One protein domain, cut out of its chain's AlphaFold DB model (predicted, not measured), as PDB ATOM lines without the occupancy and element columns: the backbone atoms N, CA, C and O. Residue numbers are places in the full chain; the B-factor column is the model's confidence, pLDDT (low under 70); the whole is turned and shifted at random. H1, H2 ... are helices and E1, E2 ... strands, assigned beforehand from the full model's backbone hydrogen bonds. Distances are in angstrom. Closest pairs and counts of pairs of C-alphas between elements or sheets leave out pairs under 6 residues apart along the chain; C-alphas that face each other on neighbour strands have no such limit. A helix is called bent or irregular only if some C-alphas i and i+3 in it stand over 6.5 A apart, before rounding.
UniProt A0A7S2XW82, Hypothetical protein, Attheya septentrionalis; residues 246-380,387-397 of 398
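Overview. This is residues 246 to 380 and 387 to 397 of the 398 residues of the protein "Hypothetical protein" of Attheya septentrionalis (UniProt A0A7S2XW82). A strongly twisted six-stranded sheet folds back on itself into two leaves, E1 E2 E4 and E6 E3, with the bent strand E5 as the hinge. The long helix H1 packs on the sheet, mostly at E5, H3 lies over E4, and H2 only grazes the sheet. The 146 printed residues hold three named helices and six named strands, in the order E1 E2 E3 H1 E4 E5 E6 H2 H3. The sheet runs E1 E2 E4 E5 E6 E3 and is mixed, as is the class, helices and strands. The whole is compact, with a radius of gyration of the C-alphas of 15.3 A and spans of 43 by 41 by 27 A.

Along the chain. Begin with the sheet: find C-alpha 251 at (119.959, 132.782, 192.665), where E1 starts, and follow it to residue 253. E2 is residues 259 to 265, 19.3 A long, and E4 is 324 to 330, 19.6 A. E5, residues 344 to 355, spans 26.2 A and bends by 81 degrees at residue 348. E6 is residues 362 to 367, 16.3 A, and E3 is 282 to 286, 13.6 A. H1 runs 26.3 A from C-alpha 296 at (116.641, 122.071, 196.310) to residue 313. H2 is residues 370 to 377, and H3, residues 389 to 395, ends at C-alpha 395 at (130.916, 152.397, 203.733).

Arrangement. In the sheet, E1 and E2 form an antiparallel hairpin, with N 252 and O 260 2.9 A apart. E2 and E4 are parallel; look for N 263 and O 327, 2.8 A. E4 E5 E6 is a meander, each strand the antiparallel neighbour of the one before: N 346 and O 326 are 2.8 A apart, N 350 and O 366 2.9 A. E3, an edge strand, is antiparallel to E6, with N 285 and O 363 at 2.9 A. H1 is on the sheet, and its closest C-alphas to E5 are Gly 305 and Tyr 351, 4.3 A. H3 is on the sheet at a height over the sheet of 9.0 A and runs across E4 at 80 degrees on the local plane. H2 and H3 touch, Ser 377 to Gln 391 at 6.7 A between closest C-alphas, at a steep tilt of 66 degrees, opposite ways. H1 and H3 are apart. In H2 and H3 every O i to N i+4 pair is within hydrogen-bond range, in H1 13 of 14.

Size, cuts and confidence. The two C-alphas farthest apart are those of Asn 317 and Pro 337, 47.5 A. Residues 381 to 386 are not printed, and C-alphas 380 and 387 stand 9.7 A apart across that cut. The links E2 to E3 and E4 to E5 are long. Residues 313 to 319 stand free. In the printed part the model's pLDDT is under 70 at 14 residues, among them residues 315 to 318 and 389 to 394.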
ATOM      1  N   ASN A 246     115.992 134.538 184.873       78.50
ATOM      2  CA  ASN A 246     114.808 135.015 185.562       78.50
ATOM      3  C   ASN A 246     115.184 136.280 186.341       78.50
ATOM      4  O   ASN A 246     115.834 136.203 187.378       78.50
ATOM      5  N   LYS A 247     114.727 137.445 185.864       78.00
ATOM      6  CA  LYS A 247     114.980 138.755 186.495       78.00
ATOM      7  C   LYS A 247     114.512 138.865 187.955       78.00
ATOM      8  O   LYS A 247     114.845 139.835 188.622       78.00
ATOM      9  N   TYR A 248     113.683 137.926 188.412       78.69
ATOM     10  CA  TYR A 248     113.165 137.866 189.776       78.69
ATOM     11  C   TYR A 248     113.876 136.824 190.644       78.69
ATOM     12  O   TYR A 248     113.499 136.642 191.799       78.69
ATOM     13  N   CYS A 249     114.859 136.107 190.100       83.25
ATOM     14  CA  CYS A 249     115.587 135.102 190.849       83.25
ATOM     15  C   CYS A 249     116.884 135.700 191.389       83.25
ATOM     16  O   CYS A 249     117.774 136.053 190.622       83.25
ATOM     17  N   GLY A 250     116.993 135.790 192.716       92.88
ATOM     18  CA  GLY A 250     118.241 136.176 193.378       92.88
ATOM     19  C   GLY A 250     119.343 135.118 193.249       92.88
ATOM     20  O   GLY A 250     120.495 135.419 193.513       92.88
ATOM     21  N   VAL A 251     119.012 133.894 192.822       95.62
ATOM     22  CA  VAL A 251     119.959 132.782 192.665       95.62
ATOM     23  C   VAL A 251     119.812 132.205 191.267       95.62
ATOM     24  O   VAL A 251     118.737 131.730 190.907       95.62
ATOM     25  N   GLN A 252     120.874 132.214 190.474       93.88
ATOM     26  CA  GLN A 252     120.860 131.623 189.140       93.88
ATOM     27  C   GLN A 252     121.908 130.525 189.055       93.88
ATOM     28  O   GLN A 252     123.099 130.772 189.230       93.88
ATOM     29  N   GLU A 253     121.461 129.312 188.752       92.56
ATOM     30  CA  GLU A 253     122.374 128.212 188.472       92.56
ATOM     31  C   GLU A 253     123.022 128.387 187.100       92.56
ATOM     32  O   GLU A 253     122.374 128.824 186.139       92.56
ATOM     33  N   TRP A 254     124.295 128.012 187.021       90.19
ATOM     34  CA  TRP A 254     125.094 128.015 185.809       90.19
ATOM     35  C   TRP A 254     125.760 126.654 185.575       90.19
ATOM     36  O   TRP A 254     125.678 125.731 186.390       90.19
ATOM     37  N   ARG A 255     126.416 126.520 184.418       85.62
ATOM     38  CA  ARG A 255     127.213 125.335 184.081       85.62
ATOM     39  C   ARG A 255     128.334 125.127 185.108       85.62
ATOM     40  O   ARG A 255     128.718 126.051 185.819       85.62
ATOM     41  N   ASN A 256     128.851 123.902 185.160       85.12
ATOM     42  CA  ASN A 256     129.997 123.507 185.988       85.12
ATOM     43  C   ASN A 256     129.800 123.738 187.490       85.12
ATOM     44  O   ASN A 256     130.754 124.021 188.196       85.12
ATOM     45  N   ASN A 257     128.566 123.595 187.982       88.25
ATOM     46  CA  ASN A 257     128.229 123.772 189.395       88.25
ATOM     47  C   ASN A 257     128.477 125.192 189.940       88.25
ATOM     48  O   ASN A 257     128.612 125.370 191.147       88.25
ATOM     49  N   SER A 258     128.508 126.198 189.064       93.62
ATOM     50  CA  SER A 258     128.584 127.596 189.480       93.62
ATOM     51  C   SER A 258     127.198 128.174 189.754       93.62
ATOM     52  O   SER A 258     126.231 127.878 189.050       93.62
ATOM     53  N   LEU A 259     127.102 129.019 190.773       95.94
ATOM     54  CA  LEU A 259     125.888 129.719 191.180       95.94
ATOM     55  C   LEU A 259     126.158 131.227 191.181       95.94
ATOM     56  O   LEU A 259     127.175 131.684 191.697       95.94
ATOM     57  N   PHE A 260     125.236 132.011 190.634       96.06
ATOM     58  CA  PHE A 260     125.271 133.469 190.711       96.06
ATOM     59  C   PHE A 260     124.261 133.960 191.738       96.06
ATOM     60  O   PHE A 260     123.069 133.661 191.627       96.06
ATOM     61  N   LEU A 261     124.747 134.723 192.713       97.12
ATOM     62  CA  LEU A 261     123.946 135.316 193.773       97.12
ATOM     63  C   LEU A 261     123.793 136.817 193.511       97.12
ATOM     64  O   LEU A 261     124.772 137.553 193.552       97.12
ATOM     65  N   TRP A 262     122.574 137.266 193.230       96.12
ATOM     66  CA  TRP A 262     122.242 138.655 192.912       96.12
ATOM     67  C   TRP A 262     121.565 139.321 194.107       96.12
ATOM     68  O   TRP A 262     120.489 138.894 194.538       96.12
ATOM     69  N   VAL A 263     122.169 140.389 194.623       95.50
ATOM     70  CA  VAL A 263     121.773 141.029 195.882       95.50
ATOM     71  C   VAL A 263     121.542 142.525 195.686       95.50
ATOM     72  O   VAL A 263     122.318 143.223 195.035       95.50
ATOM     73  N   ASN A 264     120.447 143.018 196.261       93.81
ATOM     74  CA  ASN A 264     120.109 144.437 196.300       93.81
ATOM     75  C   ASN A 264     120.299 144.938 197.732       93.81
ATOM     76  O   ASN A 264     119.792 144.307 198.661       93.81
ATOM     77  N   ILE A 265     120.975 146.070 197.891       93.75
ATOM     78  CA  ILE A 265     121.332 146.644 199.195       93.75
ATOM     79  C   ILE A 265     120.647 148.006 199.345       93.75
ATOM     80  O   ILE A 265     120.636 148.778 198.388       93.75
ATOM     81  N   GLY A 266     120.066 148.291 200.515       90.88
ATOM     82  CA  GLY A 266     119.537 149.621 200.870       90.88
ATOM     83  C   GLY A 266     118.179 150.019 200.269       90.88
ATOM     84  O   GLY A 266     117.848 151.199 200.256       90.88
ATOM     85  N   GLY A 267     117.391 149.080 199.733       89.50
ATOM     86  CA  GLY A 267     116.061 149.399 199.189       89.50
ATOM     87  C   GLY A 267     115.058 149.835 200.280       89.50
ATOM     88  O   GLY A 267     115.018 149.179 201.319       89.50
ATOM     89  N   PRO A 268     114.227 150.875 200.048       87.56
ATOM     90  CA  PRO A 268     113.396 151.509 201.086       87.56
ATOM     91  C   PRO A 268     112.271 150.620 201.641       87.56
ATOM     92  O   PRO A 268     111.893 150.776 202.796       87.56
ATOM     93  N   ASP A 269     111.773 149.665 200.850       85.19
ATOM     94  CA  ASP A 269     110.602 148.842 201.196       85.19
ATOM     95  C   ASP A 269     110.964 147.397 201.579       85.19
ATOM     96  O   ASP A 269     110.120 146.494 201.564       85.19
ATOM     97  N   ASN A 270     112.236 147.129 201.873       82.50
ATOM     98  CA  ASN A 270     112.684 145.773 202.160       82.50
ATOM     99  C   ASN A 270     112.477 145.451 203.645       82.50
ATOM    100  O   ASN A 270     113.198 145.948 204.502       82.50
ATOM    101  N   SER A 271     111.538 144.549 203.953       85.81
ATOM    102  CA  SER A 271     111.356 144.020 205.317       85.81
ATOM    103  C   SER A 271     112.555 143.207 205.819       85.81
ATOM    104  O   SER A 271     112.661 142.934 207.008       85.81
ATOM    105  N   ALA A 272     113.417 142.769 204.900       88.69
ATOM    106  CA  ALA A 272     114.647 142.050 205.174       88.69
ATOM    107  C   ALA A 272     115.796 142.747 204.435       88.69
ATOM    108  O   ALA A 272     115.807 142.805 203.201       88.69
ATOM    109  N   THR A 273     116.731 143.308 205.195       92.31
ATOM    110  CA  THR A 273     117.800 144.163 204.670       92.31
ATOM    111  C   THR A 273     119.082 143.362 204.513       92.31
ATOM    112  O   THR A 273     119.635 142.889 205.497       92.31
ATOM    113  N   ASN A 274     119.563 143.213 203.276       94.94
ATOM    114  CA  ASN A 274     120.896 142.664 203.032       94.94
ATOM    115  C   ASN A 274     121.939 143.714 203.435       94.94
ATOM    116  O   ASN A 274     121.866 144.853 202.964       94.94
ATOM    117  N   GLU A 275     122.897 143.323 204.264       94.19
ATOM    118  CA  GLU A 275     123.906 144.198 204.857       94.19
ATOM    119  C   GLU A 275     125.265 143.496 204.916       94.19
ATOM    120  O   GLU A 275     125.357 142.265 204.987       94.19
ATOM    121  N   PHE A 276     126.332 144.290 204.878       94.81
ATOM    122  CA  PHE A 276     127.674 143.788 205.119       94.81
ATOM    123  C   PHE A 276     127.961 143.724 206.619       94.81
ATOM    124  O   PHE A 276     127.662 144.645 207.368       94.81
ATOM    125  N   LEU A 277     128.601 142.641 207.044       95.25
ATOM    126  CA  LEU A 277     129.027 142.395 208.416       95.25
ATOM    127  C   LEU A 277     130.555 142.311 208.480       95.25
ATOM    128  O   LEU A 277     131.232 142.149 207.458       95.25
ATOM    129  N   ASN A 278     131.102 142.382 209.696       94.44
ATOM    130  CA  ASN A 278     132.529 142.174 209.972       94.44
ATOM    131  C   ASN A 278     133.448 143.029 209.070       94.44
ATOM    132  O   ASN A 278     134.352 142.517 208.406       94.44
ATOM    133  N   GLY A 279     133.143 144.329 208.975       90.62
ATOM    134  CA  GLY A 279     133.901 145.282 208.159       90.62
ATOM    135  C   GLY A 279     133.858 145.006 206.653       90.62
ATOM    136  O   GLY A 279     134.828 145.292 205.966       90.62
ATOM    137  N   GLY A 280     132.788 144.398 206.130       91.62
ATOM    138  CA  GLY A 280     132.660 144.089 204.699       91.62
ATOM    139  C   GLY A 280     133.089 142.677 204.301       91.62
ATOM    140  O   GLY A 280     132.898 142.280 203.151       91.62
ATOM    141  N   ARG A 281     133.642 141.887 205.231       95.69
ATOM    142  CA  ARG A 281     134.089 140.508 204.958       95.69
ATOM    143  C   ARG A 281     132.944 139.513 204.833       95.69
ATOM    144  O   ARG A 281     133.127 138.431 204.276       95.69
ATOM    145  N   GLN A 282     131.782 139.851 205.376       97.00
ATOM    146  CA  GLN A 282     130.601 139.002 205.359       97.00
ATOM    147  C   GLN A 282     129.398 139.768 204.815       97.00
ATOM    148  O   GLN A 282     129.346 140.987 204.919       97.00
ATOM    149  N   MET A 283     128.432 139.059 204.240       97.12
ATOM    150  CA  MET A 283     127.200 139.633 203.692       97.12
ATOM    151  C   MET A 283     126.004 138.781 204.103       97.12
ATOM    152  O   MET A 283     126.051 137.550 203.986       97.12
ATOM    153  N   THR A 284     124.928 139.429 204.542       97.31
ATOM    154  CA  THR A 284     123.644 138.763 204.761       97.31
ATOM    155  C   THR A 284     122.873 138.622 203.452       97.31
ATOM    156  O   THR A 284     122.858 139.506 202.601       97.31
ATOM    157  N   TRP A 285     122.217 137.485 203.258       97.56
ATOM    158  CA  TRP A 285     121.345 137.286 202.106       97.56
ATOM    159  C   TRP A 285     120.041 136.627 202.518       97.56
ATOM    160  O   TRP A 285     120.047 135.593 203.184       97.56
ATOM    161  N   PHE A 286     118.927 137.195 202.069       96.38
ATOM    162  CA  PHE A 286     117.604 136.632 202.299       96.38
ATOM    163  C   PHE A 286     117.087 135.904 201.059       96.38
ATOM    164  O   PHE A 286     117.015 136.463 199.959       96.38
ATOM    165  N   GLY A 287     116.683 134.650 201.252       95.25
ATOM    166  CA  GLY A 287     116.031 133.856 200.222       95.25
ATOM    167  C   GLY A 287     114.676 134.429 199.809       95.25
ATOM    168  O   GLY A 287     114.022 135.169 200.539       95.25
ATOM    169  N   GLY A 288     114.208 134.058 198.616       92.44
ATOM    170  CA  GLY A 288     112.847 134.390 198.193       92.44
ATOM    171  C   GLY A 288     111.795 133.737 199.100       92.44
ATOM    172  O   GLY A 288     112.055 132.718 199.728       92.44
ATOM    173  N   SER A 289     110.562 134.250 199.106       92.06
ATOM    174  CA  SER A 289     109.470 133.752 199.972       92.06
ATOM    175  C   SER A 289     109.120 132.264 199.804       92.06
ATOM    176  O   SER A 289     108.486 131.672 200.674       92.06
ATOM    177  N   ARG A 290     109.515 131.655 198.680       93.62
ATOM    178  CA  ARG A 290     109.338 130.223 198.382       93.62
ATOM    179  C   ARG A 290     110.574 129.374 198.690       93.62
ATOM    180  O   ARG A 290     110.516 128.161 198.522       93.62
ATOM    181  N   MET A 291     111.684 129.996 199.074       95.31
ATOM    182  CA  MET A 291     112.920 129.318 199.444       95.31
ATOM    183  C   MET A 291     112.884 129.021 200.943       95.31
ATOM    184  O   MET A 291     112.650 129.908 201.759       95.31
ATOM    185  N   HIS A 292     113.089 127.758 201.285       95.69
ATOM    186  CA  HIS A 292     113.145 127.242 202.652       95.69
ATOM    187  C   HIS A 292     114.240 126.172 202.734       95.69
ATOM    188  O   HIS A 292     114.764 125.764 201.693       95.69
ATOM    189  N   ASP A 293     114.565 125.699 203.936       97.00
ATOM    190  CA  ASP A 293     115.705 124.799 204.196       97.00
ATOM    191  C   ASP A 293     115.725 123.553 203.295       97.00
ATOM    192  O   ASP A 293     116.750 123.175 202.735       97.00
ATOM    193  N   GLU A 294     114.559 122.944 203.086       96.94
ATOM    194  CA  GLU A 294     114.415 121.738 202.260       96.94
ATOM    195  C   GLU A 294     114.359 122.009 200.749       96.94
ATOM    196  O   GLU A 294     114.331 121.074 199.948       96.94
ATOM    197  N   SER A 295     114.292 123.273 200.324       96.38
ATOM    198  CA  SER A 295     114.185 123.574 198.899       96.38
ATOM    199  C   SER A 295     115.492 123.201 198.175       96.38
ATOM    200  O   SER A 295     116.576 123.522 198.671       96.38
ATOM    201  N   PRO A 296     115.436 122.567 196.985       96.06
ATOM    202  CA  PRO A 296     116.641 122.071 196.310       96.06
ATOM    203  C   PRO A 296     117.709 123.145 196.065       96.06
ATOM    204  O   PRO A 296     118.900 122.878 196.182       96.06
ATOM    205  N   VAL A 297     117.284 124.381 195.774       95.06
ATOM    206  CA  VAL A 297     118.188 125.525 195.572       95.06
ATOM    207  C   VAL A 297     118.952 125.893 196.847       95.06
ATOM    208  O   VAL A 297     120.138 126.203 196.780       95.06
ATOM    209  N   ILE A 298     118.302 125.811 198.010       96.88
ATOM    210  CA  ILE A 298     118.914 126.104 199.307       96.88
ATOM    211  C   ILE A 298     119.899 125.005 199.701       96.88
ATOM    212  O   ILE A 298     121.048 125.304 200.024       96.88
ATOM    213  N   GLN A 299     119.501 123.736 199.578       97.50
ATOM    214  CA  GLN A 299     120.399 122.602 199.821       97.50
ATOM    215  C   GLN A 299     121.646 122.671 198.931       97.50
ATOM    216  O   GLN A 299     122.761 122.397 199.378       97.50
ATOM    217  N   ARG A 300     121.472 123.094 197.673       96.31
ATOM    218  CA  ARG A 300     122.582 123.279 196.741       96.31
ATOM    219  C   ARG A 300     123.486 124.444 197.129       96.31
ATOM    220  O   ARG A 300     124.699 124.268 197.110       96.31
ATOM    221  N   LEU A 301     122.928 125.598 197.495       97.19
ATOM    222  CA  LEU A 301     123.706 126.747 197.976       97.19
ATOM    223  C   LEU A 301     124.571 126.376 199.185       97.19
ATOM    224  O   LEU A 301     125.758 126.691 199.196       97.19
ATOM    225  N   ILE A 302     124.001 125.663 200.160       97.62
ATOM    226  CA  ILE A 302     124.738 125.183 201.336       97.62
ATOM    227  C   ILE A 302     125.875 124.257 200.895       97.62
ATOM    228  O   ILE A 302     127.030 124.510 201.230       97.62
ATOM    229  N   LYS A 303     125.573 123.238 200.081       96.81
ATOM    230  CA  LYS A 303     126.568 122.266 199.610       96.81
ATOM    231  C   LYS A 303     127.722 122.931 198.852       96.81
ATOM    232  O   LYS A 303     128.879 122.673 199.165       96.81
ATOM    233  N   VAL A 304     127.421 123.769 197.857       96.25
ATOM    234  CA  VAL A 304     128.447 124.443 197.039       96.25
ATOM    235  C   VAL A 304     129.246 125.429 197.889       96.25
ATOM    236  O   VAL A 304     130.470 125.460 197.808       96.25
ATOM    237  N   GLY A 305     128.578 126.194 198.754       96.62
ATOM    238  CA  GLY A 305     129.243 127.158 199.622       96.62
ATOM    239  C   GLY A 305     130.159 126.513 200.665       96.62
ATOM    240  O   GLY A 305     131.215 127.077 200.947       96.62
ATOM    241  N   GLN A 306     129.793 125.346 201.208       96.19
ATOM    242  CA  GLN A 306     130.644 124.560 202.114       96.19
ATOM    243  C   GLN A 306     131.868 124.000 201.386       96.19
ATOM    244  O   GLN A 306     132.992 124.192 201.840       96.19
ATOM    245  N   GLN A 307     131.670 123.400 200.208       94.19
ATOM    246  CA  GLN A 307     132.774 122.900 199.378       94.19
ATOM    247  C   GLN A 307     133.779 124.006 199.042       94.19
ATOM    248  O   GLN A 307     134.990 123.796 199.083       94.19
ATOM    249  N   GLN A 308     133.286 125.207 198.748       92.75
ATOM    250  CA  GLN A 308     134.140 126.346 198.446       92.75
ATOM    251  C   GLN A 308     134.914 126.851 199.674       92.75
ATOM    252  O   GLN A 308     136.052 127.302 199.542       92.75
ATOM    253  N   GLN A 309     134.327 126.751 200.871       93.75
ATOM    254  CA  GLN A 309     135.013 127.048 202.129       93.75
ATOM    255  C   GLN A 309     136.172 126.072 202.377       93.75
ATOM    256  O   GLN A 309     137.269 126.495 202.739       93.75
ATOM    257  N   GLU A 310     135.943 124.778 202.151       92.00
ATOM    258  CA  GLU A 310     136.955 123.726 202.305       92.00
ATOM    259  C   GLU A 310     138.113 123.906 201.314       92.00
ATOM    260  O   GLU A 310     139.280 123.859 201.706       92.00
ATOM    261  N   GLN A 311     137.803 124.192 200.046       89.50
ATOM    262  CA  GLN A 311     138.805 124.436 199.000       89.50
ATOM    263  C   GLN A 311     139.689 125.649 199.290       89.50
ATOM    264  O   GLN A 311     140.864 125.648 198.938       89.50
ATOM    265  N   ASN A 312     139.150 126.675 199.949       87.12
ATOM    266  CA  ASN A 312     139.943 127.841 200.324       87.12
ATOM    267  C   ASN A 312     140.990 127.519 201.406       87.12
ATOM    268  O   ASN A 312     142.024 128.177 201.474       87.12
ATOM    269  N   ASN A 313     140.744 126.496 202.232       85.12
ATOM    270  CA  ASN A 313     141.673 126.058 203.276       85.12
ATOM    271  C   ASN A 313     142.724 125.073 202.740       85.12
ATOM    272  O   ASN A 313     143.865 125.066 203.201       85.12
ATOM    273  N   VAL A 314     142.351 124.237 201.767       85.50
ATOM    274  CA  VAL A 314     143.261 123.271 201.144       85.50
ATOM    275  C   VAL A 314     143.975 123.954 199.986       85.50
ATOM    276  O   VAL A 314     143.537 123.920 198.838       85.50
ATOM    277  N   ALA A 315     145.089 124.611 200.303       62.25
ATOM    278  CA  ALA A 315     145.946 125.232 199.309       62.25
ATOM    279  C   ALA A 315     146.304 124.220 198.206       62.25
ATOM    280  O   ALA A 315     147.046 123.273 198.454       62.25
ATOM    281  N   LYS A 316     145.850 124.507 196.979       60.38
ATOM    282  CA  LYS A 316     146.316 123.918 195.714       60.38
ATOM    283  C   LYS A 316     145.816 122.495 195.438       60.38
ATOM    284  O   LYS A 316     146.465 121.521 195.785       60.38
ATOM    285  N   ASN A 317     144.737 122.402 194.666       59.09
ATOM    286  CA  ASN A 317     144.698 121.550 193.476       59.09
ATOM    287  C   ASN A 317     143.753 122.200 192.453       59.09
ATOM    288  O   ASN A 317     142.614 122.527 192.765       59.09
ATOM    289  N   ASN A 318     144.286 122.459 191.258       57.22
ATOM    290  CA  ASN A 318     143.793 123.392 190.233       57.22
ATOM    291  C   ASN A 318     142.538 122.942 189.459       57.22
ATOM    292  O   ASN A 318     142.327 123.373 188.327       57.22
ATOM    293  N   GLU A 319     141.683 122.094 190.024       70.75
ATOM    294  CA  GLU A 319     140.417 121.809 189.352       70.75
ATOM    295  C   GLU A 319     139.413 122.916 189.659       70.75
ATOM    296  O   GLU A 319     139.061 123.170 190.811       70.75
ATOM    297  N   HIS A 320     138.970 123.593 188.595       64.75
ATOM    298  CA  HIS A 320     137.910 124.595 188.611       64.75
ATOM    299  C   HIS A 320     136.568 123.955 188.987       64.75
ATOM    300  O   HIS A 320     135.669 123.803 188.158       64.75
ATOM    301  N   ASN A 321     136.427 123.568 190.248       75.38
ATOM    302  CA  ASN A 321     135.145 123.193 190.802       75.38
ATOM    303  C   ASN A 321     134.303 124.459 190.948       75.38
ATOM    304  O   ASN A 321     134.774 125.488 191.433       75.38
ATOM    305  N   GLY A 322     133.069 124.391 190.450       86.75
ATOM    306  CA  GLY A 322     132.131 125.504 190.499       86.75
ATOM    307  C   GLY A 322     131.966 126.087 191.894       86.75
ATOM    308  O   GLY A 322     132.214 125.432 192.905       86.75
ATOM    309  N   GLY A 323     131.516 127.333 191.928       95.19
ATOM    310  CA  GLY A 323     131.388 128.096 193.157       95.19
ATOM    311  C   GLY A 323     130.271 129.125 193.094       95.19
ATOM    312  O   GLY A 323     129.586 129.268 192.080       95.19
ATOM    313  N   ILE A 324     130.089 129.853 194.185       97.19
ATOM    314  CA  ILE A 324     129.110 130.926 194.306       97.19
ATOM    315  C   ILE A 324     129.813 132.260 194.060       97.19
ATOM    316  O   ILE A 324     130.770 132.605 194.758       97.19
ATOM    317  N   VAL A 325     129.324 133.017 193.080       97.00
ATOM    318  CA  VAL A 325     129.810 134.363 192.750       97.00
ATOM    319  C   VAL A 325     128.740 135.390 193.105       97.00
ATOM    320  O   VAL A 325     127.584 135.272 192.684       97.00
ATOM    321  N   LEU A 326     129.137 136.396 193.880       97.44
ATOM    322  CA  LEU A 326     128.269 137.439 194.409       97.44
ATOM    323  C   LEU A 326     128.248 138.664 193.491       97.44
ATOM    324  O   LEU A 326     129.284 139.235 193.154       97.44
ATOM    325  N   TRP A 327     127.042 139.105 193.155       96.06
ATOM    326  CA  TRP A 327     126.758 140.330 192.428       96.06
ATOM    327  C   TRP A 327     125.863 141.223 193.276       96.06
ATOM    328  O   TRP A 327     124.726 140.864 193.580       96.06
ATOM    329  N   CYS A 328     126.343 142.414 193.616       95.25
ATOM    330  CA  CYS A 328     125.611 143.365 194.447       95.25
ATOM    331  C   CYS A 328     125.272 144.628 193.667       95.25
ATOM    332  O   CYS A 328     126.028 145.046 192.796       95.25
ATOM    333  N   ARG A 329     124.157 145.273 194.005       92.50
ATOM    334  CA  ARG A 329     123.894 146.660 193.609       92.50
ATOM    335  C   ARG A 329     123.358 147.464 194.780       92.50
ATOM    336  O   ARG A 329     122.553 146.965 195.569       92.50
ATOM    337  N   LEU A 330     123.791 148.716 194.852       91.88
ATOM    338  CA  LEU A 330     123.421 149.648 195.907       91.88
ATOM    339  C   LEU A 330     122.217 150.490 195.481       91.88
ATOM    340  O   LEU A 330     122.167 150.975 194.342       91.88
ATOM    341  N   TYR A 331     121.259 150.642 196.390       91.69
ATOM    342  CA  TYR A 331     120.178 151.601 196.243       91.69
ATOM    343  C   TYR A 331     120.743 153.013 196.357       91.69
ATOM    344  O   TYR A 331     121.488 153.328 197.281       91.69
ATOM    345  N   ASP A 332     120.400 153.861 195.401       89.69
ATOM    346  CA  ASP A 332     120.852 155.242 195.362       89.69
ATOM    347  C   ASP A 332     119.689 156.116 194.908       89.69
ATOM    348  O   ASP A 332     119.388 156.205 193.711       89.69
ATOM    349  N   SER A 333     119.039 156.746 195.888       90.00
ATOM    350  CA  SER A 333     117.908 157.652 195.685       90.00
ATOM    351  C   SER A 333     118.271 158.885 194.859       90.00
ATOM    352  O   SER A 333     117.381 159.478 194.255       90.00
ATOM    353  N   SER A 334     119.554 159.259 194.795       88.44
ATOM    354  CA  SER A 334     120.011 160.452 194.077       88.44
ATOM    355  C   SER A 334     120.222 160.212 192.578       88.44
ATOM    356  O   SER A 334     120.040 161.118 191.772       88.44
ATOM    357  N   SER A 335     120.586 158.986 192.187       81.12
ATOM    358  CA  SER A 335     121.100 158.703 190.835       81.12
ATOM    359  C   SER A 335     120.039 158.452 189.759       81.12
ATOM    360  O   SER A 335     120.303 158.649 188.573       81.12
ATOM    361  N   SER A 336     118.852 157.956 190.118       78.25
ATOM    362  CA  SER A 336     117.798 157.675 189.137       78.25
ATOM    363  C   SER A 336     116.428 157.515 189.800       78.25
ATOM    364  O   SER A 336     116.353 157.020 190.924       78.25
ATOM    365  N   PRO A 337     115.317 157.774 189.079       75.62
ATOM    366  CA  PRO A 337     113.964 157.529 189.591       75.62
ATOM    367  C   PRO A 337     113.671 156.043 189.866       75.62
ATOM    368  O   PRO A 337     112.653 155.717 190.466       75.62
ATOM    369  N   LYS A 338     114.537 155.124 189.408       73.19
ATOM    370  CA  LYS A 338     114.437 153.678 189.676       73.19
ATOM    371  C   LYS A 338     115.325 153.210 190.833       73.19
ATOM    372  O   LYS A 338     115.232 152.046 191.213       73.19
ATOM    373  N   GLY A 339     116.172 154.087 191.372       78.25
ATOM    374  CA  GLY A 339     116.797 153.914 192.675       78.25
ATOM    375  C   GLY A 339     117.881 152.845 192.810       78.25
ATOM    376  O   GLY A 339     118.265 152.580 193.928       78.25
ATOM    377  N   PHE A 340     118.438 152.226 191.763       89.19
ATOM    378  CA  PHE A 340     119.560 151.283 191.945       89.19
ATOM    379  C   PHE A 340     120.689 151.507 190.945       89.19
ATOM    380  O   PHE A 340     120.448 151.671 189.747       89.19
ATOM    381  N   ARG A 341     121.926 151.415 191.439       89.50
ATOM    382  CA  ARG A 341     123.134 151.402 190.609       89.50
ATOM    383  C   ARG A 341     123.257 150.090 189.809       89.50
ATOM    384  O   ARG A 341     122.557 149.115 190.101       89.50
ATOM    385  N   PRO A 342     124.126 150.042 188.782       89.94
ATOM    386  CA  PRO A 342     124.471 148.792 188.108       89.94
ATOM    387  C   PRO A 342     125.035 147.746 189.077       89.94
ATOM    388  O   PRO A 342     125.596 148.095 190.114       89.94
ATOM    389  N   TYR A 343     124.889 146.465 188.727       92.25
ATOM    390  CA  TYR A 343     125.476 145.375 189.505       92.25
ATOM    391  C   TYR A 343     127.001 145.362 189.400       92.25
ATOM    392  O   TYR A 343     127.571 145.571 188.329       92.25
ATOM    393  N   THR A 344     127.627 145.014 190.514       93.50
ATOM    394  CA  THR A 344     129.067 144.879 190.702       93.50
ATOM    395  C   THR A 344     129.370 143.462 191.145       93.50
ATOM    396  O   THR A 344     128.770 142.980 192.108       93.50
ATOM    397  N   CYS A 345     130.304 142.798 190.472       95.19
ATOM    398  CA  CYS A 345     130.817 141.514 190.930       95.19
ATOM    399  C   CYS A 345     131.738 141.741 192.132       95.19
ATOM    400  O   CYS A 345     132.699 142.504 192.034       95.19
ATOM    401  N   LEU A 346     131.448 141.075 193.247       95.38
ATOM    402  CA  LEU A 346     132.262 141.091 194.466       95.38
ATOM    403  C   LEU A 346     133.035 139.780 194.653       95.38
ATOM    404  O   LEU A 346     133.467 139.451 195.754       95.38
ATOM    405  N   GLY A 347     133.190 139.018 193.572       95.31
ATOM    406  CA  GLY A 347     133.936 137.772 193.571       95.31
ATOM    407  C   GLY A 347     133.196 136.627 194.255       95.31
ATOM    408  O   GLY A 347     131.966 136.521 194.227       95.31
ATOM    409  N   ARG A 348     133.982 135.711 194.801       96.31
ATOM    410  CA  ARG A 348     133.561 134.412 195.316       96.31
ATOM    411  C   ARG A 348     133.127 134.496 196.771       96.31
ATOM    412  O   ARG A 348     133.784 135.139 197.592       96.31
ATOM    413  N   VAL A 349     132.064 133.767 197.104       97.69
ATOM    414  CA  VAL A 349     131.566 133.655 198.480       97.69
ATOM    415  C   VAL A 349     131.487 132.216 198.965       97.69
ATOM    416  O   VAL A 349     131.086 131.320 198.227       97.69
ATOM    417  N   ALA A 350     131.853 132.004 200.225       97.44
ATOM    418  CA  ALA A 350     131.732 130.729 200.921       97.44
ATOM    419  C   ALA A 350     130.594 130.772 201.940       97.44
ATOM    420  O   ALA A 350     130.280 131.826 202.504       97.44
ATOM    421  N   TYR A 351     129.987 129.612 202.185       98.12
ATOM    422  CA  TYR A 351     128.969 129.468 203.221       98.12
ATOM    423  C   TYR A 351     129.575 129.794 204.593       98.12
ATOM    424  O   TYR A 351     130.674 129.345 204.905       98.12
ATOM    425  N   HIS A 352     128.871 130.584 205.405       98.12
ATOM    426  CA  HIS A 352     129.238 130.807 206.804       98.12
ATOM    427  C   HIS A 352     128.185 130.208 207.736       98.12
ATOM    428  O   HIS A 352     128.490 129.328 208.540       98.12
ATOM    429  N   SER A 353     126.936 130.653 207.606       98.25
ATOM    430  CA  SER A 353     125.810 130.161 208.402       98.25
ATOM    431  C   SER A 353     124.470 130.486 207.736       98.25
ATOM    432  O   SER A 353     124.401 131.264 206.783       98.25
ATOM    433  N   HIS A 354     123.389 129.884 208.232       98.19
ATOM    434  CA  HIS A 354     122.017 130.302 207.943       98.19
ATOM    435  C   HIS A 354     121.134 130.103 209.177       98.19
ATOM    436  O   HIS A 354     121.504 129.364 210.091       98.19
ATOM    437  N   GLN A 355     119.973 130.756 209.198       97.69
ATOM    438  CA  GLN A 355     118.984 130.603 210.263       97.69
ATOM    439  C   GLN A 355     117.830 129.695 209.798       97.69
ATOM    440  O   GLN A 355     116.919 130.178 209.114       97.69
ATOM    441  N   PRO A 356     117.837 128.394 210.145       96.81
ATOM    442  CA  PRO A 356     116.807 127.466 209.693       96.81
ATOM    443  C   PRO A 356     115.434 127.807 210.278       96.81
ATOM    444  O   PRO A 356     115.319 128.378 211.365       96.81
ATOM    445  N   GLY A 357     114.377 127.467 209.543       95.12
ATOM    446  CA  GLY A 357     112.988 127.714 209.939       95.12
ATOM    447  C   GLY A 357     112.502 129.158 209.762       95.12
ATOM    448  O   GLY A 357     111.314 129.423 209.954       95.12
ATOM    449  N   THR A 358     113.369 130.092 209.358       95.25
ATOM    450  CA  THR A 358     112.976 131.481 209.070       95.25
ATOM    451  C   THR A 358     112.356 131.633 207.682       95.25
ATOM    452  O   THR A 358     112.636 130.871 206.752       95.25
ATOM    453  N   ARG A 359     111.455 132.612 207.533       93.50
ATOM    454  CA  ARG A 359     110.812 132.958 206.258       93.50
ATOM    455  C   ARG A 359     110.758 134.484 206.106       93.50
ATOM    456  O   ARG A 359     109.939 135.105 206.780       93.50
ATOM    457  N   PRO A 360     111.566 135.085 205.216       94.31
ATOM    458  CA  PRO A 360     112.545 134.441 204.331       94.31
ATOM    459  C   PRO A 360     113.716 133.801 205.090       94.31
ATOM    460  O   PRO A 360     114.064 134.255 206.175       94.31
ATOM    461  N   ILE A 361     114.321 132.761 204.506       96.56
ATOM    462  CA  ILE A 361     115.535 132.143 205.054       96.56
ATOM    463  C   ILE A 361     116.704 133.130 204.987       96.56
ATOM    464  O   ILE A 361     116.952 133.715 203.931       96.56
ATOM    465  N   GLN A 362     117.417 133.312 206.095       97.38
ATOM    466  CA  GLN A 362     118.567 134.215 206.184       97.38
ATOM    467  C   GLN A 362     119.886 133.443 206.123       97.38
ATOM    468  O   GLN A 362     120.082 132.497 206.882       97.38
ATOM    469  N   PHE A 363     120.802 133.890 205.267       98.44
ATOM    470  CA  PHE A 363     122.174 133.401 205.147       98.44
ATOM    471  C   PHE A 363     123.179 134.460 205.564       98.44
ATOM    472  O   PHE A 363     122.940 135.655 205.391       98.44
ATOM    473  N   VAL A 364     124.340 133.993 206.010       98.31
ATOM    474  CA  VAL A 364     125.573 134.770 206.074       98.31
ATOM    475  C   VAL A 364     126.590 134.104 205.152       98.31
ATOM    476  O   VAL A 364     126.825 132.893 205.222       98.31
ATOM    477  N   TRP A 365     127.189 134.907 204.281       98.44
ATOM    478  CA  TRP A 365     128.212 134.496 203.327       98.44
ATOM    479  C   TRP A 365     129.531 135.194 203.646       98.44
ATOM    480  O   TRP A 365     129.529 136.386 203.946       98.44
ATOM    481  N   THR A 366     130.653 134.483 203.549       97.81
ATOM    482  CA  THR A 366     132.003 135.056 203.692       97.81
ATOM    483  C   THR A 366     132.579 135.363 202.314       97.81
ATOM    484  O   THR A 366     132.620 134.475 201.460       97.81
ATOM    485  N   LEU A 367     133.048 136.591 202.089       96.75
ATOM    486  CA  LEU A 367     133.713 136.996 200.849       96.75
ATOM    487  C   LEU A 367     135.152 136.469 200.841       96.75
ATOM    488  O   LEU A 367     135.977 136.890 201.651       96.75
ATOM    489  N   LEU A 368     135.460 135.565 199.910       95.50
ATOM    490  CA  LEU A 368     136.792 134.960 199.794       95.50
ATOM    491  C   LEU A 368     137.800 135.890 199.120       95.50
ATOM    492  O   LEU A 368     138.978 135.874 199.458       95.50
ATOM    493  N   ASP A 369     137.334 136.724 198.191       94.56
ATOM    494  CA  ASP A 369     138.189 137.638 197.428       94.56
ATOM    495  C   ASP A 369     138.290 139.034 198.088       94.56
ATOM    496  O   ASP A 369     138.762 139.986 197.469       94.56
ATOM    497  N   TYR A 370     137.861 139.170 199.353       93.75
ATOM    498  CA  TYR A 370     137.804 140.448 200.075       93.75
ATOM    499  C   TYR A 370     139.149 141.186 200.092       93.75
ATOM    500  O   TYR A 370     139.207 142.366 199.758       93.75
ATOM    501  N   ASP A 371     140.241 140.503 200.448       92.19
ATOM    502  CA  ASP A 371     141.544 141.166 200.582       92.19
ATOM    503  C   ASP A 371     142.046 141.697 199.229       92.19
ATOM    504  O   ASP A 371     142.629 142.778 199.170       92.19
ATOM    505  N   GLN A 372     141.748 140.994 198.130       91.44
ATOM    506  CA  GLN A 372     142.053 141.467 196.777       91.44
ATOM    507  C   GLN A 372     141.210 142.697 196.431       91.44
ATOM    508  O   GLN A 372     141.742 143.681 195.926       91.44
ATOM    509  N   LEU A 373     139.910 142.681 196.748       90.25
ATOM    510  CA  LEU A 373     139.019 143.824 196.520       90.25
ATOM    511  C   LEU A 373     139.485 145.080 197.267       90.25
ATOM    512  O   LEU A 373     139.484 146.162 196.679       90.25
ATOM    513  N   VAL A 374     139.933 144.935 198.519       88.19
ATOM    514  CA  VAL A 374     140.500 146.038 199.316       88.19
ATOM    515  C   VAL A 374     141.823 146.535 198.729       88.19
ATOM    516  O   VAL A 374     142.067 147.738 198.655       88.19
ATOM    517  N   GLN A 375     142.688 145.632 198.268       87.25
ATOM    518  CA  GLN A 375     143.939 146.032 197.619       87.25
ATOM    519  C   GLN A 375     143.679 146.826 196.333       87.25
ATOM    520  O   GLN A 375     144.327 147.846 196.102       87.25
ATOM    521  N   TYR A 376     142.701 146.408 195.524       84.94
ATOM    522  CA  TYR A 376     142.314 147.124 194.307       84.94
ATOM    523  C   TYR A 376     141.591 148.447 194.583       84.94
ATOM    524  O   TYR A 376     141.666 149.352 193.748       84.94
ATOM    525  N   SER A 377     140.894 148.583 195.716       81.62
ATOM    526  CA  SER A 377     140.243 149.841 196.095       81.62
ATOM    527  C   SER A 377     141.220 150.889 196.623       81.62
ATOM    528  O   SER A 377     140.972 152.077 196.431       81.62
ATOM    529  N   GLY A 378     142.313 150.461 197.263       74.56
ATOM    530  CA  GLY A 378     143.334 151.342 197.832       74.56
ATOM    531  C   GLY A 378     144.345 151.900 196.826       74.56
ATOM    532  O   GLY A 378     145.130 152.774 197.184       74.56
ATOM    533  N   GLN A 379     144.351 151.419 195.579       72.44
ATOM    534  CA  GLN A 379     145.229 151.962 194.542       72.44
ATOM    535  C   GLN A 379     144.732 153.356 194.121       72.44
ATOM    536  O   GLN A 379     143.592 153.466 193.656       72.44
ATOM    537  N   PRO A 380     145.551 154.417 194.251       65.31
ATOM    538  CA  PRO A 380     145.171 155.758 193.831       65.31
ATOM    539  C   PRO A 380     145.008 155.778 192.311       65.31
ATOM    540  O   PRO A 380     145.981 155.851 191.563       65.31
ATOM    541  N   PRO A 387     135.634 157.366 195.922       71.00
ATOM    542  CA  PRO A 387     135.843 156.079 196.574       71.00
ATOM    543  C   PRO A 387     135.429 154.954 195.631       71.00
ATOM    544  O   PRO A 387     134.437 155.089 194.901       71.00
ATOM    545  N   SER A 388     136.186 153.854 195.629       70.06
ATOM    546  CA  SER A 388     135.883 152.709 194.769       70.06
ATOM    547  C   SER A 388     134.452 152.221 195.003       70.06
ATOM    548  O   SER A 388     133.887 152.372 196.084       70.06
ATOM    549  N   MET A 389     133.847 151.604 193.992       66.88
ATOM    550  CA  MET A 389     132.487 151.075 194.100       66.88
ATOM    551  C   MET A 389     132.337 150.079 195.261       66.88
ATOM    552  O   MET A 389     131.326 150.117 195.949       66.88
ATOM    553  N   PHE A 390     133.355 149.252 195.516       69.19
ATOM    554  CA  PHE A 390     133.401 148.365 196.678       69.19
ATOM    555  C   PHE A 390     133.453 149.150 197.992       69.19
ATOM    556  O   PHE A 390     132.657 148.885 198.885       69.19
ATOM    557  N   GLN A 391     134.318 150.166 198.075       67.62
ATOM    558  CA  GLN A 391     134.440 151.008 199.265       67.62
ATOM    559  C   GLN A 391     133.124 151.727 199.566       67.62
ATOM    560  O   GLN A 391     132.642 151.673 200.682       67.62
ATOM    561  N   ARG A 392     132.458 152.272 198.543       67.62
ATOM    562  CA  ARG A 392     131.120 152.866 198.686       67.62
ATOM    563  C   ARG A 392     130.078 151.863 199.169       67.62
ATOM    564  O   ARG A 392     129.160 152.248 199.872       67.62
ATOM    565  N   ILE A 393     130.172 150.605 198.740       65.88
ATOM    566  CA  ILE A 393     129.241 149.550 199.147       65.88
ATOM    567  C   ILE A 393     129.461 149.180 200.623       65.88
ATOM    568  O   ILE A 393     128.484 149.028 201.356       65.88
ATOM    569  N   VAL A 394     130.719 149.057 201.052       69.88
ATOM    570  CA  VAL A 394     131.073 148.762 202.447       69.88
ATOM    571  C   VAL A 394     130.744 149.954 203.348       69.88
ATOM    572  O   VAL A 394     130.037 149.772 204.331       69.88
ATOM    573  N   ASP A 395     131.158 151.164 202.971       76.19
ATOM    574  CA  ASP A 395     130.916 152.397 203.733       76.19
ATOM    575  C   ASP A 395     129.427 152.736 203.842       76.19
ATOM    576  O   ASP A 395     129.008 153.298 204.839       76.19
ATOM    577  N   ALA A 396     128.613 152.400 202.836       57.88
ATOM    578  CA  ALA A 396     127.162 152.596 202.905       57.88
ATOM    579  C   ALA A 396     126.445 151.553 203.781       57.88
ATOM    580  O   ALA A 396     125.240 151.676 203.997       57.88
ATOM    581  N   SER A 397     127.147 150.500 204.202       59.16
ATOM    582  CA  SER A 397     126.597 149.422 205.032       59.16
ATOM    583  C   SER A 397     127.066 149.486 206.489       59.16
ATOM    584  O   SER A 397     126.572 148.707 207.301       59.16
TER     585      SER A 397